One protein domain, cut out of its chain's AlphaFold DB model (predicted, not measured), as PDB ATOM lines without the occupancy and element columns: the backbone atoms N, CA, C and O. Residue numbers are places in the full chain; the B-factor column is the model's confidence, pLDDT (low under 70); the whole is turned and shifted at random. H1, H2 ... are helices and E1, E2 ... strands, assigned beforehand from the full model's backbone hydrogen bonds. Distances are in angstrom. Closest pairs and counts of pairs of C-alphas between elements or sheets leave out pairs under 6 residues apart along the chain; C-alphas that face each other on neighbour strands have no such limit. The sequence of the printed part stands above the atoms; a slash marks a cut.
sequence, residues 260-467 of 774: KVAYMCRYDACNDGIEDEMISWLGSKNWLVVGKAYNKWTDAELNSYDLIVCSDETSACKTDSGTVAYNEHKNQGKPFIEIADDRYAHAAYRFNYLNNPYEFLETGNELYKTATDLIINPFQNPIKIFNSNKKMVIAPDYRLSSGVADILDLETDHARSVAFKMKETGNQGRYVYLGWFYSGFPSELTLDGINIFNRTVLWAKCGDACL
ATOM      1  N   LYS A 260     -29.128  18.894  -1.378       89.06
ATOM      2  CA  LYS A 260     -30.561  19.121  -1.133       89.06
ATOM      3  C   LYS A 260     -31.311  19.428  -2.432       89.06
ATOM      4  O   LYS A 260     -30.963  20.376  -3.134       89.06
ATOM      5  N   VAL A 261     -32.376  18.682  -2.709       94.00
ATOM      6  CA  VAL A 261     -33.240  18.815  -3.891       94.00
ATOM      7  C   VAL A 261     -34.627  19.302  -3.478       94.00
ATOM      8  O   VAL A 261     -35.323  18.625  -2.719       94.00
ATOM      9  N   ALA A 262     -35.035  20.458  -3.998       94.44
ATOM     10  CA  ALA A 262     -36.424  20.902  -3.946       94.44
ATOM     11  C   ALA A 262     -37.159  20.314  -5.155       94.44
ATOM     12  O   ALA A 262     -36.917  20.735  -6.287       94.44
ATOM     13  N   TYR A 263     -38.013  19.319  -4.922       93.88
ATOM     14  CA  TYR A 263     -38.744  18.624  -5.976       93.88
ATOM     15  C   TYR A 263     -40.141  19.236  -6.123       93.88
ATOM     16  O   TYR A 263     -40.940  19.264  -5.183       93.88
ATOM     17  N   MET A 264     -40.419  19.781  -7.302       92.12
ATOM     18  CA  MET A 264     -41.674  20.442  -7.628       92.12
ATOM     19  C   MET A 264     -42.614  19.455  -8.293       92.12
ATOM     20  O   MET A 264     -42.383  19.033  -9.423       92.12
ATOM     21  N   CYS A 265     -43.679  19.140  -7.569       89.31
ATOM     22  CA  CYS A 265     -44.707  18.203  -7.983       89.31
ATOM     23  C   CYS A 265     -45.969  18.953  -8.423       89.31
ATOM     24  O   CYS A 265     -46.153  20.138  -8.107       89.31
ATOM     25  N   ARG A 266     -46.895  18.271  -9.092       85.75
ATOM     26  CA  ARG A 266     -48.223  18.845  -9.374       85.75
ATOM     27  C   ARG A 266     -49.114  18.923  -8.136       85.75
ATOM     28  O   ARG A 266     -49.841  19.905  -7.961       85.75
ATOM     29  N   TYR A 267     -49.035  17.916  -7.270       84.88
ATOM     30  CA  TYR A 267     -49.818  17.795  -6.039       84.88
ATOM     31  C   TYR A 267     -48.905  17.529  -4.837       84.88
ATOM     32  O   TYR A 267     -47.801  17.017  -4.990       84.88
ATOM     33  N   ASP A 268     -49.378  17.829  -3.622       82.31
ATOM     34  CA  ASP A 268     -48.592  17.660  -2.385       82.31
ATOM     35  C   ASP A 268     -48.229  16.193  -2.072       82.31
ATOM     36  O   ASP A 268     -47.386  15.942  -1.217       82.31
ATOM     37  N   ALA A 269     -48.852  15.229  -2.758       80.94
ATOM     38  CA  ALA A 269     -48.564  13.803  -2.625       80.94
ATOM     39  C   ALA A 269     -47.356  13.321  -3.455       80.94
ATOM     40  O   ALA A 269     -46.857  12.239  -3.169       80.94
ATOM     41  N   CYS A 270     -46.886  14.108  -4.438       84.31
ATOM     42  CA  CYS A 270     -45.711  13.810  -5.274       84.31
ATOM     43  C   CYS A 270     -45.666  12.382  -5.849       84.31
ATOM     44  O   CYS A 270     -44.638  11.709  -5.797       84.31
ATOM     45  N   ASN A 271     -46.814  11.902  -6.327       84.69
ATOM     46  CA  ASN A 271     -47.030  10.528  -6.763       84.69
ATOM     47  C   ASN A 271     -47.790  10.441  -8.098       84.69
ATOM     48  O   ASN A 271     -48.491   9.457  -8.340       84.69
ATOM     49  N   ASP A 272     -47.677  11.475  -8.940       79.12
ATOM     50  CA  ASP A 272     -48.162  11.453 -10.324       79.12
ATOM     51  C   ASP A 272     -47.005  11.076 -11.273       79.12
ATOM     52  O   ASP A 272     -45.870  11.521 -11.098       79.12
ATOM     53  N   GLY A 273     -47.276  10.218 -12.260       77.88
ATOM     54  CA  GLY A 273     -46.276   9.733 -13.222       77.88
ATOM     55  C   GLY A 273     -44.962   9.232 -12.594       77.88
ATOM     56  O   GLY A 273     -44.940   8.281 -11.815       77.88
ATOM     57  N   ILE A 274     -43.862   9.876 -12.984       80.00
ATOM     58  CA  ILE A 274     -42.468   9.590 -12.600       80.00
ATOM     59  C   ILE A 274     -42.072  10.098 -11.189       80.00
ATOM     60  O   ILE A 274     -41.029   9.693 -10.668       80.00
ATOM     61  N   GLU A 275     -42.865  10.987 -10.568       86.31
ATOM     62  CA  GLU A 275     -42.463  11.790  -9.393       86.31
ATOM     63  C   GLU A 275     -41.894  10.930  -8.239       86.31
ATOM     64  O   GLU A 275     -40.756  11.146  -7.809       86.31
ATOM     65  N   ASP A 276     -42.642   9.920  -7.776       86.12
ATOM     66  CA  ASP A 276     -42.290   9.077  -6.617       86.12
ATOM     67  C   ASP A 276     -41.007   8.259  -6.857       86.12
ATOM     68  O   ASP A 276     -40.066   8.282  -6.054       86.12
ATOM     69  N   GLU A 277     -40.899   7.592  -8.011       85.25
ATOM     70  CA  GLU A 277     -39.733   6.752  -8.302       85.25
ATOM     71  C   GLU A 277     -38.464   7.592  -8.501       85.25
ATOM     72  O   GLU A 277     -37.380   7.179  -8.089       85.25
ATOM     73  N   MET A 278     -38.575   8.804  -9.054       86.44
ATOM     74  CA  MET A 278     -37.438   9.718  -9.176       86.44
ATOM     75  C   MET A 278     -37.008  10.309  -7.826       86.44
ATOM     76  O   MET A 278     -35.807  10.409  -7.558       86.44
ATOM     77  N   ILE A 279     -37.957  10.669  -6.954       88.50
ATOM     78  CA  ILE A 279     -37.675  11.097  -5.574       88.50
ATOM     79  C   ILE A 279     -36.944   9.974  -4.820       88.50
ATOM     80  O   ILE A 279     -35.897  10.212  -4.210       88.50
ATOM     81  N   SER A 280     -37.437   8.737  -4.938       85.12
ATOM     82  CA  SER A 280     -36.822   7.530  -4.378       85.12
ATOM     83  C   SER A 280     -35.421   7.261  -4.953       85.12
ATOM     84  O   SER A 280     -34.464   7.034  -4.204       85.12
ATOM     85  N   TRP A 281     -35.251   7.368  -6.277       86.25
ATOM     86  CA  TRP A 281     -33.966   7.174  -6.954       86.25
ATOM     87  C   TRP A 281     -32.923   8.193  -6.493       86.25
ATOM     88  O   TRP A 281     -31.817   7.800  -6.118       86.25
ATOM     89  N   LEU A 282     -33.269   9.484  -6.453       86.88
ATOM     90  CA  LEU A 282     -32.389  10.547  -5.961       86.88
ATOM     91  C   LEU A 282     -32.004  10.307  -4.491       86.88
ATOM     92  O   LEU A 282     -30.819  10.387  -4.149       86.88
ATOM     93  N   GLY A 283     -32.971   9.906  -3.656       81.31
ATOM     94  CA  GLY A 283     -32.738   9.450  -2.282       81.31
ATOM     95  C   GLY A 283     -31.709   8.317  -2.194       81.31
ATOM     96  O   GLY A 283     -30.774   8.377  -1.394       81.31
ATOM     97  N   SER A 284     -31.798   7.325  -3.088       77.12
ATOM     98  CA  SER A 284     -30.834   6.214  -3.177       77.12
ATOM     99  C   SER A 284     -29.404   6.644  -3.553       77.12
ATOM    100  O   SER A 284     -28.455   5.891  -3.320       77.12
ATOM    101  N   LYS A 285     -29.230   7.848  -4.122       79.62
ATOM    102  CA  LYS A 285     -27.929   8.460  -4.462       79.62
ATOM    103  C   LYS A 285     -27.474   9.499  -3.422       79.62
ATOM    104  O   LYS A 285     -26.683  10.391  -3.732       79.62
ATOM    105  N   ASN A 286     -27.964   9.375  -2.185       77.56
ATOM    106  CA  ASN A 286     -27.675  10.248  -1.043       77.56
ATOM    107  C   ASN A 286     -28.065  11.726  -1.249       77.56
ATOM    108  O   ASN A 286     -27.528  12.607  -0.573       77.56
ATOM    109  N   TRP A 287     -28.985  12.027  -2.167       83.44
ATOM    110  CA  TRP A 287     -29.627  13.340  -2.195       83.44
ATOM    111  C   TRP A 287     -30.751  13.367  -1.170       83.44
ATOM    112  O   TRP A 287     -31.571  12.456  -1.108       83.44
ATOM    113  N   LEU A 288     -30.826  14.439  -0.392       82.56
ATOM    114  CA  LEU A 288     -32.022  14.726   0.379       82.56
ATOM    115  C   LEU A 288     -33.033  15.391  -0.550       82.56
ATOM    116  O   LEU A 288     -32.786  16.492  -1.041       82.56
ATOM    117  N   VAL A 289     -34.171  14.741  -0.766       90.31
ATOM    118  CA  VAL A 289     -35.226  15.222  -1.660       90.31
ATOM    119  C   VAL A 289     -36.458  15.573  -0.843       90.31
ATOM    120  O   VAL A 289     -36.913  14.773  -0.030       90.31
ATOM    121  N   VAL A 290     -37.006  16.766  -1.065       90.06
ATOM    122  CA  VAL A 290     -38.284  17.187  -0.483       90.06
ATOM    123  C   VAL A 290     -39.232  17.525  -1.622       90.06
ATOM    124  O   VAL A 290     -39.011  18.498  -2.342       90.06
ATOM    125  N   GLY A 291     -40.274  16.710  -1.779       89.69
ATOM    126  CA  GLY A 291     -41.374  16.949  -2.706       89.69
ATOM    127  C   GLY A 291     -42.473  17.808  -2.083       89.69
ATOM    128  O   GLY A 291     -42.860  17.578  -0.938       89.69
ATOM    129  N   LYS A 292     -42.970  18.801  -2.831       88.94
ATOM    130  CA  LYS A 292     -44.196  19.568  -2.530       88.94
ATOM    131  C   LYS A 292     -44.848  20.037  -3.831       88.94
ATOM    132  O   LYS A 292     -44.149  20.188  -4.840       88.94
ATOM    133  N   ALA A 293     -46.139  20.384  -3.802       88.62
ATOM    134  CA  ALA A 293     -46.759  21.034  -4.954       88.62
ATOM    135  C   ALA A 293     -46.020  22.337  -5.321       88.62
ATOM    136  O   ALA A 293     -45.659  23.140  -4.454       88.62
ATOM    137  N   TYR A 294     -45.820  22.570  -6.618       87.81
ATOM    138  CA  TYR A 294     -45.028  23.679  -7.172       87.81
ATOM    139  C   TYR A 294     -45.427  25.078  -6.652       87.81
ATOM    140  O   TYR A 294     -44.602  25.988  -6.615       87.81
ATOM    141  N   ASN A 295     -46.680  25.251  -6.216       87.56
ATOM    142  CA  ASN A 295     -47.239  26.504  -5.703       87.56
ATOM    143  C   ASN A 295     -47.145  26.683  -4.171       87.56
ATOM    144  O   ASN A 295     -47.666  27.670  -3.651       87.56
ATOM    145  N   LYS A 296     -46.512  25.749  -3.446       90.19
ATOM    146  CA  LYS A 296     -46.324  25.805  -1.981       90.19
ATOM    147  C   LYS A 296     -44.960  26.329  -1.543       90.19
ATOM    148  O   LYS A 296     -44.790  26.631  -0.366       90.19
ATOM    149  N   TRP A 297     -44.003  26.400  -2.461       90.44
ATOM    150  CA  TRP A 297     -42.636  26.827  -2.183       90.44
ATOM    151  C   TRP A 297     -42.534  28.342  -1.997       90.44
ATOM    152  O   TRP A 297     -43.136  29.109  -2.748       90.44
ATOM    153  N   THR A 298     -41.712  28.768  -1.042       90.62
ATOM    154  CA  THR A 298     -41.319  30.170  -0.830       90.62
ATOM    155  C   THR A 298     -39.873  30.429  -1.261       90.62
ATOM    156  O   THR A 298     -39.047  29.512  -1.265       90.62
ATOM    157  N   ASP A 299     -39.537  31.687  -1.582       85.69
ATOM    158  CA  ASP A 299     -38.162  32.086  -1.936       85.69
ATOM    159  C   ASP A 299     -37.171  31.682  -0.824       85.69
ATOM    160  O   ASP A 299     -36.105  31.126  -1.088       85.69
ATOM    161  N   ALA A 300     -37.545  31.895   0.444       84.69
ATOM    162  CA  ALA A 300     -36.722  31.558   1.606       84.69
ATOM    163  C   ALA A 300     -36.470  30.046   1.750       84.69
ATOM    164  O   ALA A 300     -35.356  29.646   2.086       84.69
ATOM    165  N   GLU A 301     -37.470  29.204   1.463       86.56
ATOM    166  CA  GLU A 301     -37.273  27.754   1.429       86.56
ATOM    167  C   GLU A 301     -36.325  27.361   0.303       86.56
ATOM    168  O   GLU A 301     -35.312  26.722   0.584       86.56
ATOM    169  N   LEU A 302     -36.602  27.755  -0.948       89.56
ATOM    170  CA  LEU A 302     -35.780  27.350  -2.094       89.56
ATOM    171  C   LEU A 302     -34.329  27.807  -1.954       89.56
ATOM    172  O   LEU A 302     -33.423  27.046  -2.298       89.56
ATOM    173  N   ASN A 303     -34.078  28.980  -1.366       86.00
ATOM    174  CA  ASN A 303     -32.724  29.448  -1.075       86.00
ATOM    175  C   ASN A 303     -31.896  28.435  -0.253       86.00
ATOM    176  O   ASN A 303     -30.697  28.325  -0.494       86.00
ATOM    177  N   SER A 304     -32.521  27.614   0.603       86.31
ATOM    178  CA  SER A 304     -31.839  26.583   1.409       86.31
ATOM    179  C   SER A 304     -31.488  25.267   0.685       86.31
ATOM    180  O   SER A 304     -30.751  24.455   1.247       86.31
ATOM    181  N   TYR A 305     -31.973  25.045  -0.545       91.56
ATOM    182  CA  TYR A 305     -31.687  23.840  -1.346       91.56
ATOM    183  C   TYR A 305     -30.513  24.053  -2.319       91.56
ATOM    184  O   TYR A 305     -30.205  25.183  -2.691       91.56
ATOM    185  N   ASP A 306     -29.856  22.984  -2.774       91.69
ATOM    186  CA  ASP A 306     -28.783  23.083  -3.777       91.69
ATOM    187  C   ASP A 306     -29.338  23.250  -5.199       91.69
ATOM    188  O   ASP A 306     -28.747  23.950  -6.023       91.69
ATOM    189  N   LEU A 307     -30.464  22.594  -5.496       93.31
ATOM    190  CA  LEU A 307     -31.056  22.550  -6.831       93.31
ATOM    191  C   LEU A 307     -32.580  22.365  -6.788       93.31
ATOM    192  O   LEU A 307     -33.123  21.783  -5.845       93.31
ATOM    193  N   ILE A 308     -33.250  22.853  -7.829       95.12
ATOM    194  CA  ILE A 308     -34.683  22.661  -8.077       95.12
ATOM    195  C   ILE A 308     -34.847  21.570  -9.145       95.12
ATOM    196  O   ILE A 308     -34.156  21.610 -10.161       95.12
ATOM    197  N   VAL A 309     -35.759  20.621  -8.937       94.12
ATOM    198  CA  VAL A 309     -36.195  19.629  -9.938       94.12
ATOM    199  C   VAL A 309     -37.696  19.784 -10.162       94.12
ATOM    200  O   VAL A 309     -38.428  20.054  -9.214       94.12
ATOM    201  N   CYS A 310     -38.167  19.583 -11.388       91.44
ATOM    202  CA  CYS A 310     -39.578  19.345 -11.697       91.44
ATOM    203  C   CYS A 310     -39.697  18.153 -12.659       91.44
ATOM    204  O   CYS A 310     -38.748  17.884 -13.400       91.44
ATOM    205  N   SER A 311     -40.840  17.459 -12.650       81.19
ATOM    206  CA  SER A 311     -41.093  16.321 -13.551       81.19
ATOM    207  C   SER A 311     -42.537  16.183 -14.051       81.19
ATOM    208  O   SER A 311     -42.949  15.090 -14.419       81.19
ATOM    209  N   ASP A 312     -43.323  17.261 -14.001       71.88
ATOM    210  CA  ASP A 312     -44.664  17.308 -14.597       71.88
ATOM    211  C   ASP A 312     -44.742  18.517 -15.543       71.88
ATOM    212  O   ASP A 312     -44.853  19.678 -15.122       71.88
ATOM    213  N   GLU A 313     -44.703  18.246 -16.843       61.88
ATOM    214  CA  GLU A 313     -44.844  19.215 -17.931       61.88
ATOM    215  C   GLU A 313     -46.231  19.854 -18.008       61.88
ATOM    216  O   GLU A 313     -46.401  20.950 -18.554       61.88
ATOM    217  N   THR A 314     -47.263  19.199 -17.480       64.69
ATOM    218  CA  THR A 314     -48.625  19.733 -17.485       64.69
ATOM    219  C   THR A 314     -48.780  20.897 -16.509       64.69
ATOM    220  O   THR A 314     -49.566  21.803 -16.803       64.69
ATOM    221  N   SER A 315     -48.022  20.903 -15.408       74.38
ATOM    222  CA  SER A 315     -48.208  21.804 -14.268       74.38
ATOM    223  C   SER A 315     -46.894  22.277 -13.628       74.38
ATOM    224  O   SER A 315     -46.635  23.480 -13.622       74.38
ATOM    225  N   ALA A 316     -46.066  21.377 -13.090       82.94
ATOM    226  CA  ALA A 316     -44.948  21.748 -12.214       82.94
ATOM    227  C   ALA A 316     -43.786  22.439 -12.950       82.94
ATOM    228  O   ALA A 316     -43.225  23.414 -12.447       82.94
ATOM    229  N   CYS A 317     -43.462  21.992 -14.165       86.19
ATOM    230  CA  CYS A 317     -42.410  22.584 -14.996       86.19
ATOM    231  C   CYS A 317     -42.847  23.860 -15.744       86.19
ATOM    232  O   CYS A 317     -42.032  24.517 -16.394       86.19
ATOM    233  N   LYS A 318     -44.114  24.288 -15.626       84.44
ATOM    234  CA  LYS A 318     -44.606  25.558 -16.196       84.44
ATOM    235  C   LYS A 318     -44.275  26.740 -15.282       84.44
ATOM    236  O   LYS A 318     -45.153  27.404 -14.733       84.44
ATOM    237  N   THR A 319     -42.980  27.009 -15.133       84.69
ATOM    238  CA  THR A 319     -42.418  28.086 -14.306       84.69
ATOM    239  C   THR A 319     -42.669  29.468 -14.925       84.69
ATOM    240  O   THR A 319     -41.798  30.101 -15.518       84.69
ATOM    241  N   ASP A 320     -43.904  29.951 -14.821       85.44
ATOM    242  CA  ASP A 320     -44.312  31.243 -15.374       85.44
ATOM    243  C   ASP A 320     -43.613  32.428 -14.677       85.44
ATOM    244  O   ASP A 320     -43.187  32.351 -13.520       85.44
ATOM    245  N   SER A 321     -43.501  33.558 -15.387       85.06
ATOM    246  CA  SER A 321     -42.868  34.773 -14.858       85.06
ATOM    247  C   SER A 321     -43.539  35.231 -13.562       85.06
ATOM    248  O   SER A 321     -44.747  35.459 -13.531       85.06
ATOM    249  N   GLY A 322     -42.739  35.435 -12.515       81.12
ATOM    250  CA  GLY A 322     -43.213  35.824 -11.184       81.12
ATOM    251  C   GLY A 322     -43.515  34.650 -10.249       81.12
ATOM    252  O   GLY A 322     -43.768  34.890  -9.072       81.12
ATOM    253  N   THR A 323     -43.439  33.398 -10.718       89.00
ATOM    254  CA  THR A 323     -43.391  32.238  -9.814       89.00
ATOM    255  C   THR A 323     -42.072  32.211  -9.036       89.00
ATOM    256  O   THR A 323     -41.030  32.638  -9.536       89.00
ATOM    257  N   VAL A 324     -42.111  31.674  -7.816       90.50
ATOM    258  CA  VAL A 324     -40.946  31.515  -6.924       90.50
ATOM    259  C   VAL A 324     -39.811  30.752  -7.626       90.50
ATOM    260  O   VAL A 324     -38.688  31.242  -7.715       90.50
ATOM    261  N   ALA A 325     -40.134  29.619  -8.261       90.69
ATOM    262  CA  ALA A 325     -39.198  28.828  -9.066       90.69
ATOM    263  C   ALA A 325     -38.519  29.640 -10.187       90.69
ATOM    264  O   ALA A 325     -37.308  29.539 -10.397       90.69
ATOM    265  N   TYR A 326     -39.300  30.462 -10.901       92.31
ATOM    266  CA  TYR A 326     -38.783  31.326 -11.958       92.31
ATOM    267  C   TYR A 326     -37.848  32.396 -11.404       92.31
ATOM    268  O   TYR A 326     -36.778  32.611 -11.968       92.31
ATOM    269  N   ASN A 327     -38.218  33.049 -10.302       90.44
ATOM    270  CA  ASN A 327     -37.405  34.106  -9.707       90.44
ATOM    271  C   ASN A 327     -36.059  33.564  -9.208       90.44
ATOM    272  O   ASN A 327     -35.017  34.137  -9.528       90.44
ATOM    273  N   GLU A 328     -36.066  32.435  -8.504       92.44
ATOM    274  CA  GLU A 328     -34.853  31.795  -7.991       92.44
ATOM    275  C   GLU A 328     -33.907  31.365  -9.125       92.44
ATOM    276  O   GLU A 328     -32.725  31.715  -9.121       92.44
ATOM    277  N   HIS A 329     -34.407  30.685 -10.162       92.50
ATOM    278  CA  HIS A 329     -33.550  30.263 -11.273       92.50
ATOM    279  C   HIS A 329     -33.088  31.430 -12.169       92.50
ATOM    280  O   HIS A 329     -31.909  31.517 -12.523       92.50
ATOM    281  N   LYS A 330     -34.008  32.323 -12.563       88.88
ATOM    282  CA  LYS A 330     -33.761  33.376 -13.565       88.88
ATOM    283  C   LYS A 330     -33.028  34.592 -12.991       88.88
ATOM    284  O   LYS A 330     -32.264  35.219 -13.725       88.88
ATOM    285  N   ASN A 331     -33.284  34.932 -11.724       87.50
ATOM    286  CA  ASN A 331     -32.795  36.164 -11.098       87.50
ATOM    287  C   ASN A 331     -31.734  35.916 -10.009       87.50
ATOM    288  O   ASN A 331     -30.883  36.787  -9.834       87.50
ATOM    289  N   GLN A 332     -31.777  34.773  -9.303       88.31
ATOM    290  CA  GLN A 332     -30.856  34.435  -8.197       88.31
ATOM    291  C   GLN A 332     -29.805  33.366  -8.552       88.31
ATOM    292  O   GLN A 332     -29.018  32.965  -7.698       88.31
ATOM    293  N   GLY A 333     -29.756  32.890  -9.799       89.69
ATOM    294  CA  GLY A 333     -28.737  31.935 -10.240       89.69
ATOM    295  C   GLY A 333     -28.956  30.485  -9.792       89.69
ATOM    296  O   GLY A 333     -28.030  29.677  -9.886       89.69
ATOM    297  N   LYS A 334     -30.148  30.118  -9.303       92.25
ATOM    298  CA  LYS A 334     -30.403  28.781  -8.744       92.25
ATOM    299  C   LYS A 334     -30.315  27.671  -9.806       92.25
ATOM    300  O   LYS A 334     -30.942  27.813 -10.859       92.25
ATOM    301  N   PRO A 335     -29.605  26.552  -9.567       93.56
ATOM    302  CA  PRO A 335     -29.643  25.402 -10.465       93.56
ATOM    303  C   PRO A 335     -31.047  24.811 -10.624       93.56
ATOM    304  O   PRO A 335     -31.777  24.667  -9.642       93.56
ATOM    305  N   PHE A 336     -31.402  24.439 -11.854       93.31
ATOM    306  CA  PHE A 336     -32.713  23.886 -12.195       93.31
ATOM    307  C   PHE A 336     -32.585  22.663 -13.113       93.31
ATOM    308  O   PHE A 336     -31.791  22.672 -14.055       93.31
ATOM    309  N   ILE A 337     -33.381  21.628 -12.857       91.69
ATOM    310  CA  ILE A 337     -33.486  20.417 -13.673       91.69
ATOM    311  C   ILE A 337     -34.952  20.224 -14.085       91.69
ATOM    312  O   ILE A 337     -35.828  20.096 -13.233       91.69
ATOM    313  N   GLU A 338     -35.212  20.186 -15.388       88.94
ATOM    314  CA  GLU A 338     -36.477  19.717 -15.963       88.94
ATOM    315  C   GLU A 338     -36.304  18.241 -16.336       88.94
ATOM    316  O   GLU A 338     -35.474  17.897 -17.180       88.94
ATOM    317  N   ILE A 339     -37.048  17.364 -15.676       84.88
ATOM    318  CA  ILE A 339     -37.217  15.970 -16.085       84.88
ATOM    319  C   ILE A 339     -38.518  15.936 -16.881       84.88
ATOM    320  O   ILE A 339     -39.481  16.578 -16.478       84.88
ATOM    321  N   ALA A 340     -38.531  15.270 -18.029       75.00
ATOM    322  CA  ALA A 340     -39.662  15.319 -18.947       75.00
ATOM    323  C   ALA A 340     -40.075  13.912 -19.381       75.00
ATOM    324  O   ALA A 340     -39.249  13.202 -19.961       75.00
ATOM    325  N   ASP A 341     -41.320  13.518 -19.106       66.88
ATOM    326  CA  ASP A 341     -41.909  12.248 -19.552       66.88
ATOM    327  C   ASP A 341     -42.684  12.355 -20.894       66.88
ATOM    328  O   ASP A 341     -42.900  11.349 -21.586       66.88
ATOM    329  N   ASP A 342     -42.976  13.581 -21.349       62.47
ATOM    330  CA  ASP A 342     -43.441  13.944 -22.694       62.47
ATOM    331  C   ASP A 342     -42.380  14.806 -23.428       62.47
ATOM    332  O   ASP A 342     -41.208  14.934 -23.067       62.47
ATOM    333  N   ARG A 343     -42.758  15.356 -24.580       60.78
ATOM    334  CA  ARG A 343     -41.857  15.933 -25.587       60.78
ATOM    335  C   ARG A 343     -41.649  17.441 -25.428       60.78
ATOM    336  O   ARG A 343     -41.189  18.082 -26.374       60.78
ATOM    337  N   TYR A 344     -42.009  18.018 -24.281       68.56
ATOM    338  CA  TYR A 344     -42.107  19.468 -24.096       68.56
ATOM    339  C   TYR A 344     -41.161  19.976 -23.004       68.56
ATOM    340  O   TYR A 344     -41.275  19.616 -21.843       68.56
ATOM    341  N   ALA A 345     -40.241  20.867 -23.368       73.19
ATOM    342  CA  ALA A 345     -39.318  21.505 -22.428       73.19
ATOM    343  C   ALA A 345     -39.869  22.883 -22.012       73.19
ATOM    344  O   ALA A 345     -39.489  23.939 -22.540       73.19
ATOM    345  N   HIS A 346     -40.864  22.860 -21.125       79.94
ATOM    346  CA  HIS A 346     -41.611  24.034 -20.688       79.94
ATOM    347  C   HIS A 346     -40.755  25.000 -19.863       79.94
ATOM    348  O   HIS A 346     -40.777  26.205 -20.145       79.94
ATOM    349  N   ALA A 347     -39.973  24.502 -18.904       86.44
ATOM    350  CA  ALA A 347     -39.092  25.331 -18.090       86.44
ATOM    351  C   ALA A 347     -37.983  25.945 -18.959       86.44
ATOM    352  O   ALA A 347     -37.760  27.159 -18.905       86.44
ATOM    353  N   ALA A 348     -37.371  25.162 -19.860       80.75
ATOM    354  CA  ALA A 348     -36.387  25.680 -20.819       80.75
ATOM    355  C   ALA A 348     -36.920  26.858 -21.657       80.75
ATOM    356  O   ALA A 348     -36.213  27.850 -21.877       80.75
ATOM    357  N   TYR A 349     -38.170  26.776 -22.124       80.50
ATOM    358  CA  TYR A 349     -38.820  27.871 -22.841       80.50
ATOM    359  C   TYR A 349     -39.047  29.097 -21.952       80.50
ATOM    360  O   TYR A 349     -38.658  30.203 -22.334       80.50
ATOM    361  N   ARG A 350     -39.621  28.927 -20.752       86.25
ATOM    362  CA  ARG A 350     -39.863  30.051 -19.828       86.25
ATOM    363  C   ARG A 350     -38.565  30.761 -19.448       86.25
ATOM    364  O   ARG A 350     -38.505  31.991 -19.449       86.25
ATOM    365  N   PHE A 351     -37.483  30.018 -19.248       85.56
ATOM    366  CA  PHE A 351     -36.162  30.573 -18.957       85.56
ATOM    367  C   PHE A 351     -35.441  31.165 -20.179       85.56
ATOM    368  O   PHE A 351     -34.392  31.789 -20.013       85.56
ATOM    369  N   ASN A 352     -36.044  31.119 -21.374       80.62
ATOM    370  CA  ASN A 352     -35.513  31.611 -22.653       80.62
ATOM    371  C   ASN A 352     -34.286  30.833 -23.183       80.62
ATOM    372  O   ASN A 352     -33.523  31.364 -23.995       80.62
ATOM    373  N   TYR A 353     -34.108  29.575 -22.765       74.94
ATOM    374  CA  TYR A 353     -33.184  28.642 -23.422       74.94
ATOM    375  C   TYR A 353     -33.765  28.122 -24.754       74.94
ATOM    376  O   TYR A 353     -33.012  27.856 -25.692       74.94
ATOM    377  N   LEU A 354     -35.100  28.069 -24.873       69.50
ATOM    378  CA  LEU A 354     -35.840  27.740 -26.101       69.50
ATOM    379  C   LEU A 354     -36.711  28.905 -26.590       69.50
ATOM    380  O   LEU A 354     -37.077  29.787 -25.815       69.50
ATOM    381  N   ASN A 355     -37.073  28.889 -27.880       65.81
ATOM    382  CA  ASN A 355     -37.970  29.885 -28.487       65.81
ATOM    383  C   ASN A 355     -39.449  29.430 -28.547       65.81
ATOM    384  O   ASN A 355     -40.326  30.278 -28.697       65.81
ATOM    385  N   ASN A 356     -39.734  28.126 -28.438       64.19
ATOM    386  CA  ASN A 356     -41.080  27.533 -28.445       64.19
ATOM    387  C   ASN A 356     -41.059  26.256 -27.572       64.19
ATOM    388  O   ASN A 356     -40.120  25.474 -27.731       64.19
ATOM    389  N   PRO A 357     -42.022  26.026 -26.653       61.19
ATOM    390  CA  PRO A 357     -42.061  24.808 -25.838       61.19
ATOM    391  C   PRO A 357     -42.693  23.606 -26.559       61.19
ATOM    392  O   PRO A 357     -42.543  22.489 -26.082       61.19
ATOM    393  N   TYR A 358     -43.406  23.818 -27.673       56.72
ATOM    394  CA  TYR A 358     -44.197  22.797 -28.384       56.72
ATOM    395  C   TYR A 358     -43.523  22.259 -29.657       56.72
ATOM    396  O   TYR A 358     -44.186  21.749 -30.560       56.72
ATOM    397  N   GLU A 359     -42.206  22.403 -29.752       46.72
ATOM    398  CA  GLU A 359     -41.372  22.017 -30.889       46.72
ATOM    399  C   GLU A 359     -40.337  20.940 -30.424       46.72
ATOM    400  O   GLU A 359     -39.880  20.986 -29.284       46.72
ATOM    401  N   PHE A 360     -39.957  19.970 -31.281       46.84
ATOM    402  CA  PHE A 360     -39.014  18.845 -31.038       46.84
ATOM    403  C   PHE A 360     -37.496  19.160 -31.122       46.84
ATOM    404  O   PHE A 360     -36.997  19.685 -32.111       46.84
ATOM    405  N   LEU A 361     -36.710  18.737 -30.135       47.66
ATOM    406  CA  LEU A 361     -35.290  19.093 -29.957       47.66
ATOM    407  C   LEU A 361     -34.325  18.661 -31.105       47.66
ATOM    408  O   LEU A 361     -33.960  17.490 -31.202       47.66
ATOM    409  N   GLU A 362     -33.787  19.607 -31.896       42.31
ATOM    410  CA  GLU A 362     -32.742  19.359 -32.921       42.31
ATOM    411  C   GLU A 362     -31.586  20.396 -32.950       42.31
ATOM    412  O   GLU A 362     -31.616  21.441 -32.291       42.31
ATOM    413  N   THR A 363     -30.529  20.109 -33.734       38.59
ATOM    414  CA  THR A 363     -29.451  21.064 -34.074       38.59
ATOM    415  C   THR A 363     -29.051  21.040 -35.544       38.59
ATOM    416  O   THR A 363     -28.799  19.974 -36.107       38.59
ATOM    417  N   GLY A 364     -28.750  22.219 -36.092       37.62
ATOM    418  CA  GLY A 364     -27.927  22.342 -37.294       37.62
ATOM    419  C   GLY A 364     -26.456  21.966 -37.047       37.62
ATOM    420  O   GLY A 364     -25.789  22.589 -36.214       37.62
ATOM    421  N   ASN A 365     -25.990  20.980 -37.820       34.62
ATOM    422  CA  ASN A 365     -24.622  20.489 -38.055       34.62
ATOM    423  C   ASN A 365     -23.700  20.236 -36.836       34.62
ATOM    424  O   ASN A 365     -23.309  21.151 -36.108       34.62
ATOM    425  N   GLU A 366     -23.299  18.961 -36.742       41.59
ATOM    426  CA  GLU A 366     -22.257  18.337 -35.904       41.59
ATOM    427  C   GLU A 366     -22.369  18.542 -34.376       41.59
ATOM    428  O   GLU A 366     -22.080  19.604 -33.826       41.59
ATOM    429  N   LEU A 367     -22.750  17.455 -33.686       42.97
ATOM    430  CA  LEU A 367     -22.912  17.353 -32.224       42.97
ATOM    431  C   LEU A 367     -21.865  16.456 -31.532       42.97
ATOM    432  O   LEU A 367     -21.898  16.293 -30.316       42.97
ATOM    433  N   TYR A 368     -20.934  15.854 -32.272       46.50
ATOM    434  CA  TYR A 368     -20.027  14.845 -31.719       46.50
ATOM    435  C   TYR A 368     -18.744  15.470 -31.151       46.50
ATOM    436  O   TYR A 368     -17.731  15.578 -31.838       46.50
ATOM    437  N   LYS A 369     -18.779  15.854 -29.867       44.03
ATOM    438  CA  LYS A 369     -17.576  16.100 -29.045       44.03
ATOM    439  C   LYS A 369     -17.681  15.446 -27.663       44.03
ATOM    440  O   LYS A 369     -17.599  16.110 -26.632       44.03
ATOM    441  N   THR A 370     -17.800  14.118 -27.671       48.38
ATOM    442  CA  THR A 370     -17.702  13.249 -26.482       48.38
ATOM    443  C   THR A 370     -16.426  13.518 -25.672       48.38
ATOM    444  O   THR A 370     -16.476  13.629 -24.454       48.38
ATOM    445  N   ALA A 371     -15.297  13.744 -26.351       49.06
ATOM    446  CA  ALA A 371     -13.976  13.934 -25.743       49.06
ATOM    447  C   ALA A 371     -13.784  15.212 -24.889       49.06
ATOM    448  O   ALA A 371     -12.683  15.433 -24.391       49.06
ATOM    449  N   THR A 372     -14.792  16.085 -24.745       55.59
ATOM    450  CA  THR A 372     -14.657  17.358 -23.998       55.59
ATOM    451  C   THR A 372     -15.749  17.643 -22.967       55.59
ATOM    452  O   THR A 372     -15.648  18.655 -22.278       55.59
ATOM    453  N   ASP A 373     -16.788  16.813 -22.847       65.25
ATOM    454  CA  ASP A 373     -17.848  17.035 -21.854       65.25
ATOM    455  C   ASP A 373     -17.684  16.101 -20.649       65.25
ATOM    456  O   ASP A 373     -17.798  14.888 -20.789       65.25
ATOM    457  N   LEU A 374     -17.462  16.674 -19.461       70.12
ATOM    458  CA  LEU A 374     -17.202  15.927 -18.223       70.12
ATOM    459  C   LEU A 374     -18.341  14.995 -17.762       70.12
ATOM    460  O   LEU A 374     -18.124  14.184 -16.863       70.12
ATOM    461  N   ILE A 375     -19.553  15.088 -18.322       71.00
ATOM    462  CA  ILE A 375     -20.632  14.138 -18.010       71.00
ATOM    463  C   ILE A 375     -20.444  12.828 -18.786       71.00
ATOM    464  O   ILE A 375     -20.686  11.766 -18.220       71.00
ATOM    465  N   ILE A 376     -20.008  12.894 -20.052       65.56
ATOM    466  CA  ILE A 376     -19.978  11.739 -20.975       65.56
ATOM    467  C   ILE A 376     -18.591  11.333 -21.468       65.56
ATOM    468  O   ILE A 376     -18.467  10.281 -22.084       65.56
ATOM    469  N   ASN A 377     -17.544  12.107 -21.175       57.78
ATOM    470  CA  ASN A 377     -16.169  11.708 -21.463       57.78
ATOM    471  C   ASN A 377     -15.721  10.338 -20.894       57.78
ATOM    472  O   ASN A 377     -14.763   9.819 -21.467       57.78
ATOM    473  N   PRO A 378     -16.355   9.721 -19.865       58.56
ATOM    474  CA  PRO A 378     -15.992   8.372 -19.421       58.56
ATOM    475  C   PRO A 378     -16.590   7.257 -20.297       58.56
ATOM    476  O   PRO A 378     -16.081   6.140 -20.318       58.56
ATOM    477  N   PHE A 379     -17.692   7.527 -21.006       59.94
ATOM    478  CA  PHE A 379     -18.515   6.492 -21.638       59.94
ATOM    479  C   PHE A 379     -18.248   6.416 -23.144       59.94
ATOM    480  O   PHE A 379     -18.268   7.420 -23.856       59.94
ATOM    481  N   GLN A 380     -18.007   5.203 -23.646       49.91
ATOM    482  CA  GLN A 380     -17.638   4.974 -25.054       49.91
ATOM    483  C   GLN A 380     -18.842   5.011 -26.016       49.91
ATOM    484  O   GLN A 380     -18.671   5.110 -27.233       49.91
ATOM    485  N   ASN A 381     -20.066   4.942 -25.484       48.59
ATOM    486  CA  ASN A 381     -21.301   4.931 -26.263       48.59
ATOM    487  C   ASN A 381     -21.671   6.343 -26.787       48.59
ATOM    488  O   ASN A 381     -21.502   7.335 -26.074       48.59
ATOM    489  N   PRO A 382     -22.190   6.485 -28.027       46.41
ATOM    490  CA  PRO A 382     -22.443   7.786 -28.656       46.41
ATOM    491  C   PRO A 382     -23.688   8.493 -28.089       46.41
ATOM    492  O   PRO A 382     -24.765   8.492 -28.686       46.41
ATOM    493  N   ILE A 383     -23.536   9.135 -26.934       48.12
ATOM    494  CA  ILE A 383     -24.568   9.964 -26.294       48.12
ATOM    495  C   ILE A 383     -24.551  11.367 -26.921       48.12
ATOM    496  O   ILE A 383     -23.488  11.964 -27.111       48.12
ATOM    497  N   LYS A 384     -25.725  11.929 -27.235       50.25
ATOM    498  CA  LYS A 384     -25.836  13.313 -27.727       50.25
ATOM    499  C   LYS A 384     -26.030  14.297 -26.578       50.25
ATOM    500  O   LYS A 384     -27.114  14.362 -26.011       50.25
ATOM    501  N   ILE A 385     -25.022  15.134 -26.335       48.94
ATOM    502  CA  ILE A 385     -25.139  16.347 -25.515       48.94
ATOM    503  C   ILE A 385     -25.137  17.585 -26.415       48.94
ATOM    504  O   ILE A 385     -24.312  17.721 -27.319       48.94
ATOM    505  N   PHE A 386     -26.058  18.506 -26.143       49.31
ATOM    506  CA  PHE A 386     -26.187  19.779 -26.848       49.31
ATOM    507  C   PHE A 386     -25.243  20.830 -26.239       49.31
ATOM    508  O   PHE A 386     -25.054  20.891 -25.027       49.31
ATOM    509  N   ASN A 387     -24.628  21.664 -27.081       45.78
ATOM    510  CA  ASN A 387     -23.671  22.685 -26.644       45.78
ATOM    511  C   ASN A 387     -24.381  23.957 -26.142       45.78
ATOM    512  O   ASN A 387     -25.257  24.479 -26.833       45.78
ATOM    513  N   SER A 388     -23.913  24.511 -25.017       50.31
ATOM    514  CA  SER A 388     -24.471  25.690 -24.327       50.31
ATOM    515  C   SER A 388     -24.669  26.951 -25.180       50.31
ATOM    516  O   SER A 388     -25.395  27.851 -24.769       50.31
ATOM    517  N   ASN A 389     -24.009  27.056 -26.338       44.31
ATOM    518  CA  ASN A 389     -23.953  28.289 -27.127       44.31
ATOM    519  C   ASN A 389     -24.892  28.296 -28.354       44.31
ATOM    520  O   ASN A 389     -24.893  29.274 -29.102       44.31
ATOM    521  N   LYS A 390     -25.670  27.229 -28.604       44.22
ATOM    522  CA  LYS A 390     -26.637  27.163 -29.719       44.22
ATOM    523  C   LYS A 390     -28.077  27.264 -29.194       44.22
ATOM    524  O   LYS A 390     -28.485  26.464 -28.363       44.22
ATOM    525  N   LYS A 391     -28.872  28.197 -29.737       40.06
ATOM    526  CA  LYS A 391     -30.342  28.156 -29.613       40.06
ATOM    527  C   LYS A 391     -30.899  27.021 -30.476       40.06
ATOM    528  O   LYS A 391     -30.402  26.800 -31.580       40.06
ATOM    529  N   MET A 392     -31.923  26.330 -29.985       44.47
ATOM    530  CA  MET A 392     -32.487  25.144 -30.639       44.47
ATOM    531  C   MET A 392     -33.572  25.514 -31.665       44.47
ATOM    532  O   MET A 392     -34.278  26.512 -31.497       44.47
ATOM    533  N   VAL A 393     -33.654  24.726 -32.741       35.50
ATOM    534  CA  VAL A 393     -34.626  24.803 -33.855       35.50
ATOM    535  C   VAL A 393     -34.888  23.367 -34.335       35.50
ATOM    536  O   VAL A 393     -34.082  22.482 -34.054       35.50
ATOM    537  N   ILE A 394     -36.038  23.127 -34.967       36.62
ATOM    538  CA  ILE A 394     -36.813  21.895 -34.783       36.62
ATOM    539  C   ILE A 394     -37.329  21.345 -36.130       36.62
ATOM    540  O   ILE A 394     -37.746  22.125 -36.988       36.62
ATOM    541  N   ALA A 395     -37.324  20.015 -36.309       34.38
ATOM    542  CA  ALA A 395     -37.730  19.319 -37.544       34.38
ATOM    543  C   ALA A 395     -38.696  18.125 -37.283       34.38
ATOM    544  O   ALA A 395     -38.922  17.773 -36.126       34.38
ATOM    545  N   PRO A 396     -39.345  17.540 -38.320       33.53
ATOM    546  CA  PRO A 396     -40.660  16.908 -38.150       33.53
ATOM    547  C   PRO A 396     -40.694  15.363 -38.231       33.53
ATOM    548  O   PRO A 396     -41.621  14.835 -38.845       33.53
ATOM    549  N   ASP A 397     -39.736  14.623 -37.656       36.06
ATOM    550  CA  ASP A 397     -39.761  13.147 -37.731       36.06
ATOM    551  C   ASP A 397     -39.493  12.413 -36.404       36.06
ATOM    552  O   ASP A 397     -38.668  12.809 -35.583       36.06
ATOM    553  N   TYR A 398     -40.205  11.299 -36.204       41.91
ATOM    554  CA  TYR A 398     -40.432  10.617 -34.914       41.91
ATOM    555  C   TYR A 398     -39.243   9.787 -34.394       41.91
ATOM    556  O   TYR A 398     -39.425   8.767 -33.728       41.91
ATOM    557  N   ARG A 399     -38.011  10.140 -34.762       40.44
ATOM    558  CA  ARG A 399     -36.808   9.359 -34.450       40.44
ATOM    559  C   ARG A 399     -35.634  10.295 -34.223       40.44
ATOM    560  O   ARG A 399     -35.208  10.969 -35.156       40.44
ATOM    561  N   LEU A 400     -35.006  10.239 -33.044       43.00
ATOM    562  CA  LEU A 400     -33.652  10.786 -32.919       43.00
ATOM    563  C   LEU A 400     -32.761  10.104 -33.980       43.00
ATOM    564  O   LEU A 400     -32.908   8.901 -34.237       43.00
ATOM    565  N   SER A 401     -31.837  10.835 -34.617       42.62
ATOM    566  CA  SER A 401     -31.001  10.244 -35.682       42.62
ATOM    567  C   SER A 401     -30.286   8.976 -35.202       42.62
ATOM    568  O   SER A 401     -29.948   8.863 -34.021       42.62
ATOM    569  N   SER A 402     -30.015   8.018 -36.091       37.88
ATOM    570  CA  SER A 402     -29.103   6.909 -35.776       37.88
ATOM    571  C   SER A 402     -27.780   7.470 -35.225       37.88
ATOM    572  O   SER A 402     -27.246   8.436 -35.774       37.88
ATOM    573  N   GLY A 403     -27.306   6.929 -34.096       39.09
ATOM    574  CA  GLY A 403     -26.195   7.515 -33.324       39.09
ATOM    575  C   GLY A 403     -26.605   8.346 -32.096       39.09
ATOM    576  O   GLY A 403     -25.892   9.277 -31.736       39.09
ATOM    577  N   VAL A 404     -27.744   8.032 -31.467       42.72
ATOM    578  CA  VAL A 404     -27.987   8.338 -30.044       42.72
ATOM    579  C   VAL A 404     -27.973   7.010 -29.306       42.72
ATOM    580  O   VAL A 404     -28.762   6.138 -29.665       42.72
ATOM    581  N   ALA A 405     -27.062   6.860 -28.348       42.16
ATOM    582  CA  ALA A 405     -27.044   5.748 -27.408       42.16
ATOM    583  C   ALA A 405     -28.263   5.816 -26.489       42.16
ATOM    584  O   ALA A 405     -28.629   6.905 -26.044       42.16
ATOM    585  N   ASP A 406     -28.868   4.663 -26.222       50.84
ATOM    586  CA  ASP A 406     -29.909   4.577 -25.209       50.84
ATOM    587  C   ASP A 406     -29.281   4.550 -23.812       50.84
ATOM    588  O   ASP A 406     -28.186   4.024 -23.609       50.84
ATOM    589  N   ILE A 407     -29.963   5.190 -22.872       54.19
ATOM    590  CA  ILE A 407     -29.586   5.293 -21.459       54.19
ATOM    591  C   ILE A 407     -30.449   4.302 -20.649       54.19
ATOM    592  O   ILE A 407     -30.009   3.831 -19.596       54.19
ATOM    593  N   LEU A 408     -31.627   3.936 -21.170       51.44
ATOM    594  CA  LEU A 408     -32.530   2.905 -20.656       51.44
ATOM    595  C   LEU A 408     -32.318   1.576 -21.410       51.44
ATOM    596  O   LEU A 408     -31.795   1.574 -22.524       51.44
ATOM    597  N   ASP A 409     -32.707   0.452 -20.804       50.59
ATOM    598  CA  ASP A 409     -32.658  -0.889 -21.415       50.59
ATOM    599  C   ASP A 409     -34.065  -1.377 -21.798       50.59
ATOM    600  O   ASP A 409     -34.647  -2.261 -21.168       50.59
ATOM    601  N   LEU A 410     -34.652  -0.746 -22.818       48.03
ATOM    602  CA  LEU A 410     -35.987  -1.085 -23.310       48.03
ATOM    603  C   LEU A 410     -35.889  -1.911 -24.601       48.03
ATOM    604  O   LEU A 410     -35.820  -1.372 -25.707       48.03
ATOM    605  N   GLU A 411     -35.940  -3.246 -24.468       46.50
ATOM    606  CA  GLU A 411     -35.933  -4.193 -25.606       46.50
ATOM    607  C   GLU A 411     -37.101  -3.979 -26.599       46.50
ATOM    608  O   GLU A 411     -37.077  -4.508 -27.715       46.50
ATOM    609  N   THR A 412     -38.116  -3.193 -26.225       43.22
ATOM    610  CA  THR A 412     -39.261  -2.830 -27.068       43.22
ATOM    611  C   THR A 412     -39.264  -1.347 -27.461       43.22
ATOM    612  O   THR A 412     -39.442  -0.460 -26.632       43.22
ATOM    613  N   ASP A 413     -39.205  -1.118 -28.775       38.09
ATOM    614  CA  ASP A 413     -39.829   0.016 -29.475       38.09
ATOM    615  C   ASP A 413     -39.179   1.416 -29.382       38.09
ATOM    616  O   ASP A 413     -39.860   2.438 -29.425       38.09
ATOM    617  N   HIS A 414     -37.846   1.488 -29.461       47.16
ATOM    618  CA  HIS A 414     -37.108   2.717 -29.829       47.16
ATOM    619  C   HIS A 414     -37.297   3.939 -28.901       47.16
ATOM    620  O   HIS A 414     -37.095   5.076 -29.356       47.16
ATOM    621  N   ALA A 415     -37.604   3.733 -27.618       45.81
ATOM    622  CA  ALA A 415     -37.339   4.749 -26.601       45.81
ATOM    623  C   ALA A 415     -35.859   5.177 -26.677       45.81
ATOM    624  O   ALA A 415     -35.010   4.409 -27.124       45.81
ATOM    625  N   ARG A 416     -35.562   6.445 -26.365       52.09
ATOM    626  CA  ARG A 416     -34.187   6.970 -26.348       52.09
ATOM    627  C   ARG A 416     -34.097   8.189 -25.449       52.09
ATOM    628  O   ARG A 416     -34.532   9.273 -25.850       52.09
ATOM    629  N   SER A 417     -33.514   8.043 -24.269       57.09
ATOM    630  CA  SER A 417     -33.380   9.186 -23.364       57.09
ATOM    631  C   SER A 417     -32.351  10.204 -23.854       57.09
ATOM    632  O   SER A 417     -31.409   9.891 -24.587       57.09
ATOM    633  N   VAL A 418     -32.509  11.452 -23.416       60.69
ATOM    634  CA  VAL A 418     -31.592  12.551 -23.739       60.69
ATOM    635  C   VAL A 418     -31.267  13.368 -22.495       60.69
ATOM    636  O   VAL A 418     -32.158  13.732 -21.734       60.69
ATOM    637  N   ALA A 419     -29.990  13.700 -22.316       60.50
ATOM    638  CA  ALA A 419     -29.533  14.654 -21.313       60.50
ATOM    639  C   ALA A 419     -28.924  15.868 -22.023       60.50
ATOM    640  O   ALA A 419     -28.040  15.721 -22.871       60.50
ATOM    641  N   PHE A 420     -29.367  17.080 -21.684       66.25
ATOM    642  CA  PHE A 420     -28.705  18.301 -22.140       66.25
ATOM    643  C   PHE A 420     -28.549  19.328 -21.025       66.25
ATOM    644  O   PHE A 420     -29.292  19.333 -20.047       66.25
ATOM    645  N   LYS A 421     -27.539  20.192 -21.172       67.56
ATOM    646  CA  LYS A 421     -27.097  21.089 -20.109       67.56
ATOM    647  C   LYS A 421     -26.761  22.482 -20.634       67.56
ATOM    648  O   LYS A 421     -26.086  22.636 -21.651       67.56
ATOM    649  N   MET A 422     -27.195  23.497 -19.903       69.12
ATOM    650  CA  MET A 422     -26.931  24.907 -20.162       69.12
ATOM    651  C   MET A 422     -26.114  25.470 -19.001       69.12
ATOM    652  O   MET A 422     -26.499  25.361 -17.834       69.12
ATOM    653  N   LYS A 423     -24.956  26.054 -19.323       69.94
ATOM    654  CA  LYS A 423     -24.129  26.783 -18.351       69.94
ATOM    655  C   LYS A 423     -24.821  28.085 -17.936       69.94
ATOM    656  O   LYS A 423     -25.678  28.586 -18.658       69.94
ATOM    657  N   GLU A 424     -24.421  28.614 -16.784       77.31
ATOM    658  CA  GLU A 424     -24.892  29.902 -16.258       77.31
ATOM    659  C   GLU A 424     -24.718  31.032 -17.281       77.31
ATOM    660  O   GLU A 424     -23.685  31.136 -17.952       77.31
ATOM    661  N   THR A 425     -25.725  31.899 -17.382       69.75
ATOM    662  CA  THR A 425     -25.717  33.053 -18.293       69.75
ATOM    663  C   THR A 425     -26.245  34.293 -17.583       69.75
ATOM    664  O   THR A 425     -27.452  34.444 -17.387       69.75
ATOM    665  N   GLY A 426     -25.345  35.204 -17.205       77.19
ATOM    666  CA  GLY A 426     -25.698  36.360 -16.377       77.19
ATOM    667  C   GLY A 426     -26.148  35.907 -14.988       77.19
ATOM    668  O   GLY A 426     -25.449  35.131 -14.349       77.19
ATOM    669  N   ASN A 427     -27.329  36.351 -14.553       77.69
ATOM    670  CA  ASN A 427     -27.922  35.957 -13.268       77.69
ATOM    671  C   ASN A 427     -28.738  34.646 -13.345       77.69
ATOM    672  O   ASN A 427     -29.414  34.295 -12.381       77.69
ATOM    673  N   GLN A 428     -28.714  33.937 -14.479       85.56
ATOM    674  CA  GLN A 428     -29.383  32.642 -14.617       85.56
ATOM    675  C   GLN A 428     -28.503  31.500 -14.134       85.56
ATOM    676  O   GLN A 428     -27.331  31.432 -14.514       85.56
ATOM    677  N   GLY A 429     -29.101  30.571 -13.390       85.25
ATOM    678  CA  GLY A 429     -28.416  29.377 -12.912       85.25
ATOM    679  C   GLY A 429     -28.044  28.387 -14.012       85.25
ATOM    680  O   GLY A 429     -28.398  28.545 -15.185       85.25
ATOM    681  N   ARG A 430     -27.355  27.313 -13.615       88.81
ATOM    682  CA  ARG A 430     -27.241  26.104 -14.443       88.81
ATOM    683  C   ARG A 430     -28.635  25.546 -14.709       88.81
ATOM    684  O   ARG A 430     -29.466  25.494 -13.804       88.81
ATOM    685  N   TYR A 431     -28.866  25.099 -15.933       86.88
ATOM    686  CA  TYR A 431     -30.099  24.421 -16.308       86.88
ATOM    687  C   TYR A 431     -29.780  23.072 -16.953       86.88
ATOM    688  O   TYR A 431     -28.837  22.961 -17.739       86.88
ATOM    689  N   VAL A 432     -30.560  22.049 -16.627       83.75
ATOM    690  CA  VAL A 432     -30.471  20.704 -17.198       83.75
ATOM    691  C   VAL A 432     -31.855  20.263 -17.656       83.75
ATOM    692  O   VAL A 432     -32.844  20.538 -16.985       83.75
ATOM    693  N   TYR A 433     -31.905  19.546 -18.775       79.88
ATOM    694  CA  TYR A 433     -33.084  18.812 -19.224       79.88
ATOM    695  C   TYR A 433     -32.757  17.322 -19.350       79.88
ATOM    696  O   TYR A 433     -31.706  16.958 -19.892       79.88
ATOM    697  N   LEU A 434     -33.673  16.484 -18.877       78.75
ATOM    698  CA  LEU A 434     -33.602  15.027 -18.889       78.75
ATOM    699  C   LEU A 434     -34.888  14.487 -19.526       78.75
ATOM    700  O   LEU A 434     -35.911  14.382 -18.862       78.75
ATOM    701  N   GLY A 435     -34.838  14.180 -20.823       73.00
ATOM    702  CA  GLY A 435     -35.984  13.666 -21.576       73.00
ATOM    703  C   GLY A 435     -36.074  12.144 -21.497       73.00
ATOM    704  O   GLY A 435     -35.129  11.451 -21.885       73.00
ATOM    705  N   TRP A 436     -37.208  11.649 -21.009       67.81
ATOM    706  CA  TRP A 436     -37.558  10.254 -20.737       67.81
ATOM    707  C   TRP A 436     -38.849   9.877 -21.467       67.81
ATOM    708  O   TRP A 436     -39.924   9.734 -20.896       67.81
ATOM    709  N   PHE A 437     -38.742   9.730 -22.781       61.00
ATOM    710  CA  PHE A 437     -39.912   9.508 -23.623       61.00
ATOM    711  C   PHE A 437     -40.515   8.107 -23.432       61.00
ATOM    712  O   PHE A 437     -39.780   7.130 -23.314       61.00
ATOM    713  N   TYR A 438     -41.845   8.022 -23.548       57.53
ATOM    714  CA  TYR A 438     -42.636   6.778 -23.560       57.53
ATOM    715  C   TYR A 438     -42.726   6.019 -22.223       57.53
ATOM    716  O   TYR A 438     -42.744   4.792 -22.222       57.53
ATOM    717  N   SER A 439     -42.879   6.741 -21.105       57.53
ATOM    718  CA  SER A 439     -43.131   6.147 -19.777       57.53
ATOM    719  C   SER A 439     -41.975   5.298 -19.231       57.53
ATOM    720  O   SER A 439     -42.223   4.281 -18.591       57.53
ATOM    721  N   GLY A 440     -40.726   5.700 -19.490       62.00
ATOM    722  CA  GLY A 440     -39.558   5.046 -18.894       62.00
ATOM    723  C   GLY A 440     -39.393   5.362 -17.401       62.00
ATOM    724  O   GLY A 440     -39.813   6.425 -16.941       62.00
ATOM    725  N   PHE A 441     -38.743   4.465 -16.658       70.50
ATOM    726  CA  PHE A 441     -38.569   4.549 -15.201       70.50
ATOM    727  C   PHE A 441     -37.085   4.554 -14.763       70.50
ATOM    728  O   PHE A 441     -36.222   4.025 -15.470       70.50
ATOM    729  N   PRO A 442     -36.727   5.093 -13.572       72.69
ATOM    730  CA  PRO A 442     -35.346   5.067 -13.069       72.69
ATOM    731  C   PRO A 442     -34.787   3.657 -12.865       72.69
ATOM    732  O   PRO A 442     -33.570   3.464 -12.915       72.69
ATOM    733  N   SER A 443     -35.662   2.684 -12.613       71.00
ATOM    734  CA  SER A 443     -35.335   1.260 -12.519       71.00
ATOM    735  C   SER A 443     -34.913   0.621 -13.850       71.00
ATOM    736  O   SER A 443     -34.251  -0.415 -13.824       71.00
ATOM    737  N   GLU A 444     -35.218   1.247 -14.989       71.50
ATOM    738  CA  GLU A 444     -34.895   0.761 -16.340       71.50
ATOM    739  C   GLU A 444     -33.579   1.347 -16.888       71.50
ATOM    740  O   GLU A 444     -33.174   1.049 -18.013       71.50
ATOM    741  N   LEU A 445     -32.879   2.179 -16.105       69.94
ATOM    742  CA  LEU A 445     -31.568   2.720 -16.471       69.94
ATOM    743  C   LEU A 445     -30.515   1.607 -16.576       69.94
ATOM    744  O   LEU A 445     -30.251   0.876 -15.618       69.94
ATOM    745  N   THR A 446     -29.816   1.571 -17.713       66.38
ATOM    746  CA  THR A 446     -28.560   0.817 -17.864       66.38
ATOM    747  C   THR A 446     -27.524   1.269 -16.825       66.38
ATOM    748  O   THR A 446     -27.610   2.373 -16.281       66.38
ATOM    749  N   LEU A 447     -26.482   0.466 -16.568       63.22
ATOM    750  CA  LEU A 447     -25.404   0.871 -15.650       63.22
ATOM    751  C   LEU A 447     -24.706   2.167 -16.112       63.22
ATOM    752  O   LEU A 447     -24.497   3.070 -15.299       63.22
ATOM    753  N   ASP A 448     -24.422   2.288 -17.415       63.69
ATOM    754  CA  ASP A 448     -23.959   3.535 -18.042       63.69
ATOM    755  C   ASP A 448     -24.948   4.672 -17.741       63.69
ATOM    756  O   ASP A 448     -24.555   5.743 -17.275       63.69
ATOM    757  N   GLY A 449     -26.246   4.422 -17.929       71.00
ATOM    758  CA  GLY A 449     -27.309   5.394 -17.712       71.00
ATOM    759  C   GLY A 449     -27.419   5.908 -16.278       71.00
ATOM    760  O   GLY A 449     -27.523   7.118 -16.073       71.00
ATOM    761  N   ILE A 450     -27.296   5.026 -15.282       73.44
ATOM    762  CA  ILE A 450     -27.228   5.394 -13.859       73.44
ATOM    763  C   ILE A 450     -26.053   6.350 -13.609       73.44
ATOM    764  O   ILE A 450     -26.209   7.356 -12.910       73.44
ATOM    765  N   ASN A 451     -24.883   6.060 -14.185       72.06
ATOM    766  CA  ASN A 451     -23.677   6.860 -13.990       72.06
ATOM    767  C   ASN A 451     -23.769   8.225 -14.703       72.06
ATOM    768  O   ASN A 451     -23.447   9.253 -14.100       72.06
ATOM    769  N   ILE A 452     -24.281   8.263 -15.939       74.56
ATOM    770  CA  ILE A 452     -24.541   9.493 -16.709       74.56
ATOM    771  C   ILE A 452     -25.538  10.392 -15.970       74.56
ATOM    772  O   ILE A 452     -25.295  11.593 -15.815       74.56
ATOM    773  N   PHE A 453     -26.645   9.826 -15.480       78.69
ATOM    774  CA  PHE A 453     -27.673  10.575 -14.757       78.69
ATOM    775  C   PHE A 453     -27.107  11.152 -13.453       78.69
ATOM    776  O   PHE A 453     -27.249  12.346 -13.193       78.69
ATOM    777  N   ASN A 454     -26.371  10.352 -12.671       79.31
ATOM    778  CA  ASN A 454     -25.744  10.817 -11.432       79.31
ATOM    779  C   ASN A 454     -24.737  11.961 -11.679       79.31
ATOM    780  O   ASN A 454     -24.815  13.005 -11.027       79.31
ATOM    781  N   ARG A 455     -23.853  11.827 -12.685       78.94
ATOM    782  CA  ARG A 455     -22.941  12.911 -13.112       78.94
ATOM    783  C   ARG A 455     -23.703  14.151 -13.581       78.94
ATOM    784  O   ARG A 455     -23.233  15.263 -13.362       78.94
ATOM    785  N   THR A 456     -24.880  13.984 -14.181       81.50
ATOM    786  CA  THR A 456     -25.721  15.095 -14.648       81.50
ATOM    787  C   THR A 456     -26.344  15.888 -13.496       81.50
ATOM    788  O   THR A 456     -26.279  17.118 -13.509       81.50
ATOM    789  N   VAL A 457     -26.868  15.221 -12.461       85.94
ATOM    790  CA  VAL A 457     -27.405  15.898 -11.261       85.94
ATOM    791  C   VAL A 457     -26.281  16.576 -10.458       85.94
ATOM    792  O   VAL A 457     -26.418  17.731 -10.052       85.94
ATOM    793  N   LEU A 458     -25.122  15.921 -10.310       83.06
ATOM    794  CA  LEU A 458     -23.926  16.525  -9.698       83.06
ATOM    795  C   LEU A 458     -23.438  17.756 -10.482       83.06
ATOM    796  O   LEU A 458     -23.143  18.798  -9.895       83.06
ATOM    797  N   TRP A 459     -23.414  17.676 -11.815       85.31
ATOM    798  CA  TRP A 459     -23.084  18.813 -12.670       85.31
ATOM    799  C   TRP A 459     -24.098  19.953 -12.535       85.31
ATOM    800  O   TRP A 459     -23.696  21.113 -12.511       85.31
ATOM    801  N   ALA A 460     -25.396  19.668 -12.396       88.12
ATOM    802  CA  ALA A 460     -26.385  20.712 -12.132       88.12
ATOM    803  C   ALA A 460     -26.046  21.472 -10.837       88.12
ATOM    804  O   ALA A 460     -26.036  22.704 -10.836       88.12
ATOM    805  N   LYS A 461     -25.663  20.759  -9.765       87.50
ATOM    806  CA  LYS A 461     -25.298  21.367  -8.476       87.50
ATOM    807  C   LYS A 461     -24.110  22.325  -8.563       87.50
ATOM    808  O   LYS A 461     -24.281  23.475  -8.171       87.50
ATOM    809  N   CYS A 462     -22.934  21.910  -9.054       82.38
ATOM    810  CA  CYS A 462     -21.732  22.775  -9.053       82.38
ATOM    811  C   CYS A 462     -20.913  22.831 -10.356       82.38
ATOM    812  O   CYS A 462     -19.774  23.301 -10.376       82.38
ATOM    813  N   GLY A 463     -21.515  22.436 -11.476       81.81
ATOM    814  CA  GLY A 463     -20.938  22.556 -12.810       81.81
ATOM    815  C   GLY A 463     -19.739  21.638 -13.015       81.81
ATOM    816  O   GLY A 463     -19.646  20.556 -12.439       81.81
ATOM    817  N   ASP A 464     -18.796  22.089 -13.841       78.94
ATOM    818  CA  ASP A 464     -17.595  21.316 -14.167       78.94
ATOM    819  C   ASP A 464     -16.729  21.037 -12.920       78.94
ATOM    820  O   ASP A 464     -16.063  20.010 -12.867       78.94
ATOM    821  N   ALA A 465     -16.788  21.890 -11.885       78.12
ATOM    822  CA  ALA A 465     -16.051  21.700 -10.633       78.12
ATOM    823  C   ALA A 465     -16.483  20.435  -9.864       78.12
ATOM    824  O   ALA A 465     -15.638  19.787  -9.255       78.12
ATOM    825  N   CYS A 466     -17.758  20.039  -9.958       75.81
ATOM    826  CA  CYS A 466     -18.276  18.807  -9.345       75.81
ATOM    827  C   CYS A 466     -17.730  17.528 -10.004       75.81
ATOM    828  O   CYS A 466     -17.873  16.451  -9.438       75.81
ATOM    829  N   LEU A 467     -17.137  17.640 -11.199       72.69
ATOM    830  CA  LEU A 467     -16.633  16.518 -12.001       72.69
ATOM    831  C   LEU A 467     -15.129  16.639 -12.319       72.69
ATOM    832  O   LEU A 467     -14.600  15.828 -13.076       72.69
TER     833      LEU A 467
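Overview. This is residues 260 to 467 of the 774 residues of the protein "PKD domain-containing protein" of Candidatus Micrarchaeota archaeon RBG_16_49_10 (UniProt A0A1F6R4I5). With little regular structure, a twisted sheet curls round H5, with H1 on the same face and H3 on the opposite. The mixed sheet runs E2 E1 E3 E4 E6 E5. The 208 printed residues, under half in five named helices and six named strands, are compact, 44 by 34 by 34 A, radius of gyration of the C-alphas 15.9 A.

Arrangement. E1, residues 260 to 265, H1, 275 to 284, and E2, 287 to 293, form a strand-helix-strand unit, a helix between parallel neighbours; N 261 and O 288 are 2.8 A apart. E3, 307 to 310, H3, 324 to 331, and E4, 336 to 340, form another. H2, 299 to 303, and H4, 346 to 350, only graze the sheet. E5, 418 to 422, and E6, 431 to 435, form an antiparallel hairpin; N 422 and O 431 are 2.8 A apart. H5, 447 to 467, has 13 of 17 O i to N i+4 pairs within hydrogen-bond range.

Along the chain. C-alpha 260 is at (-30.561, 19.121, -1.133), C-alpha 467 at (-16.633, 16.518, -12.001).

Size, cuts and confidence. The printed part has no cut. H4 to E5, 67 residues, is a long link. pLDDT is under 70 in 84 residues.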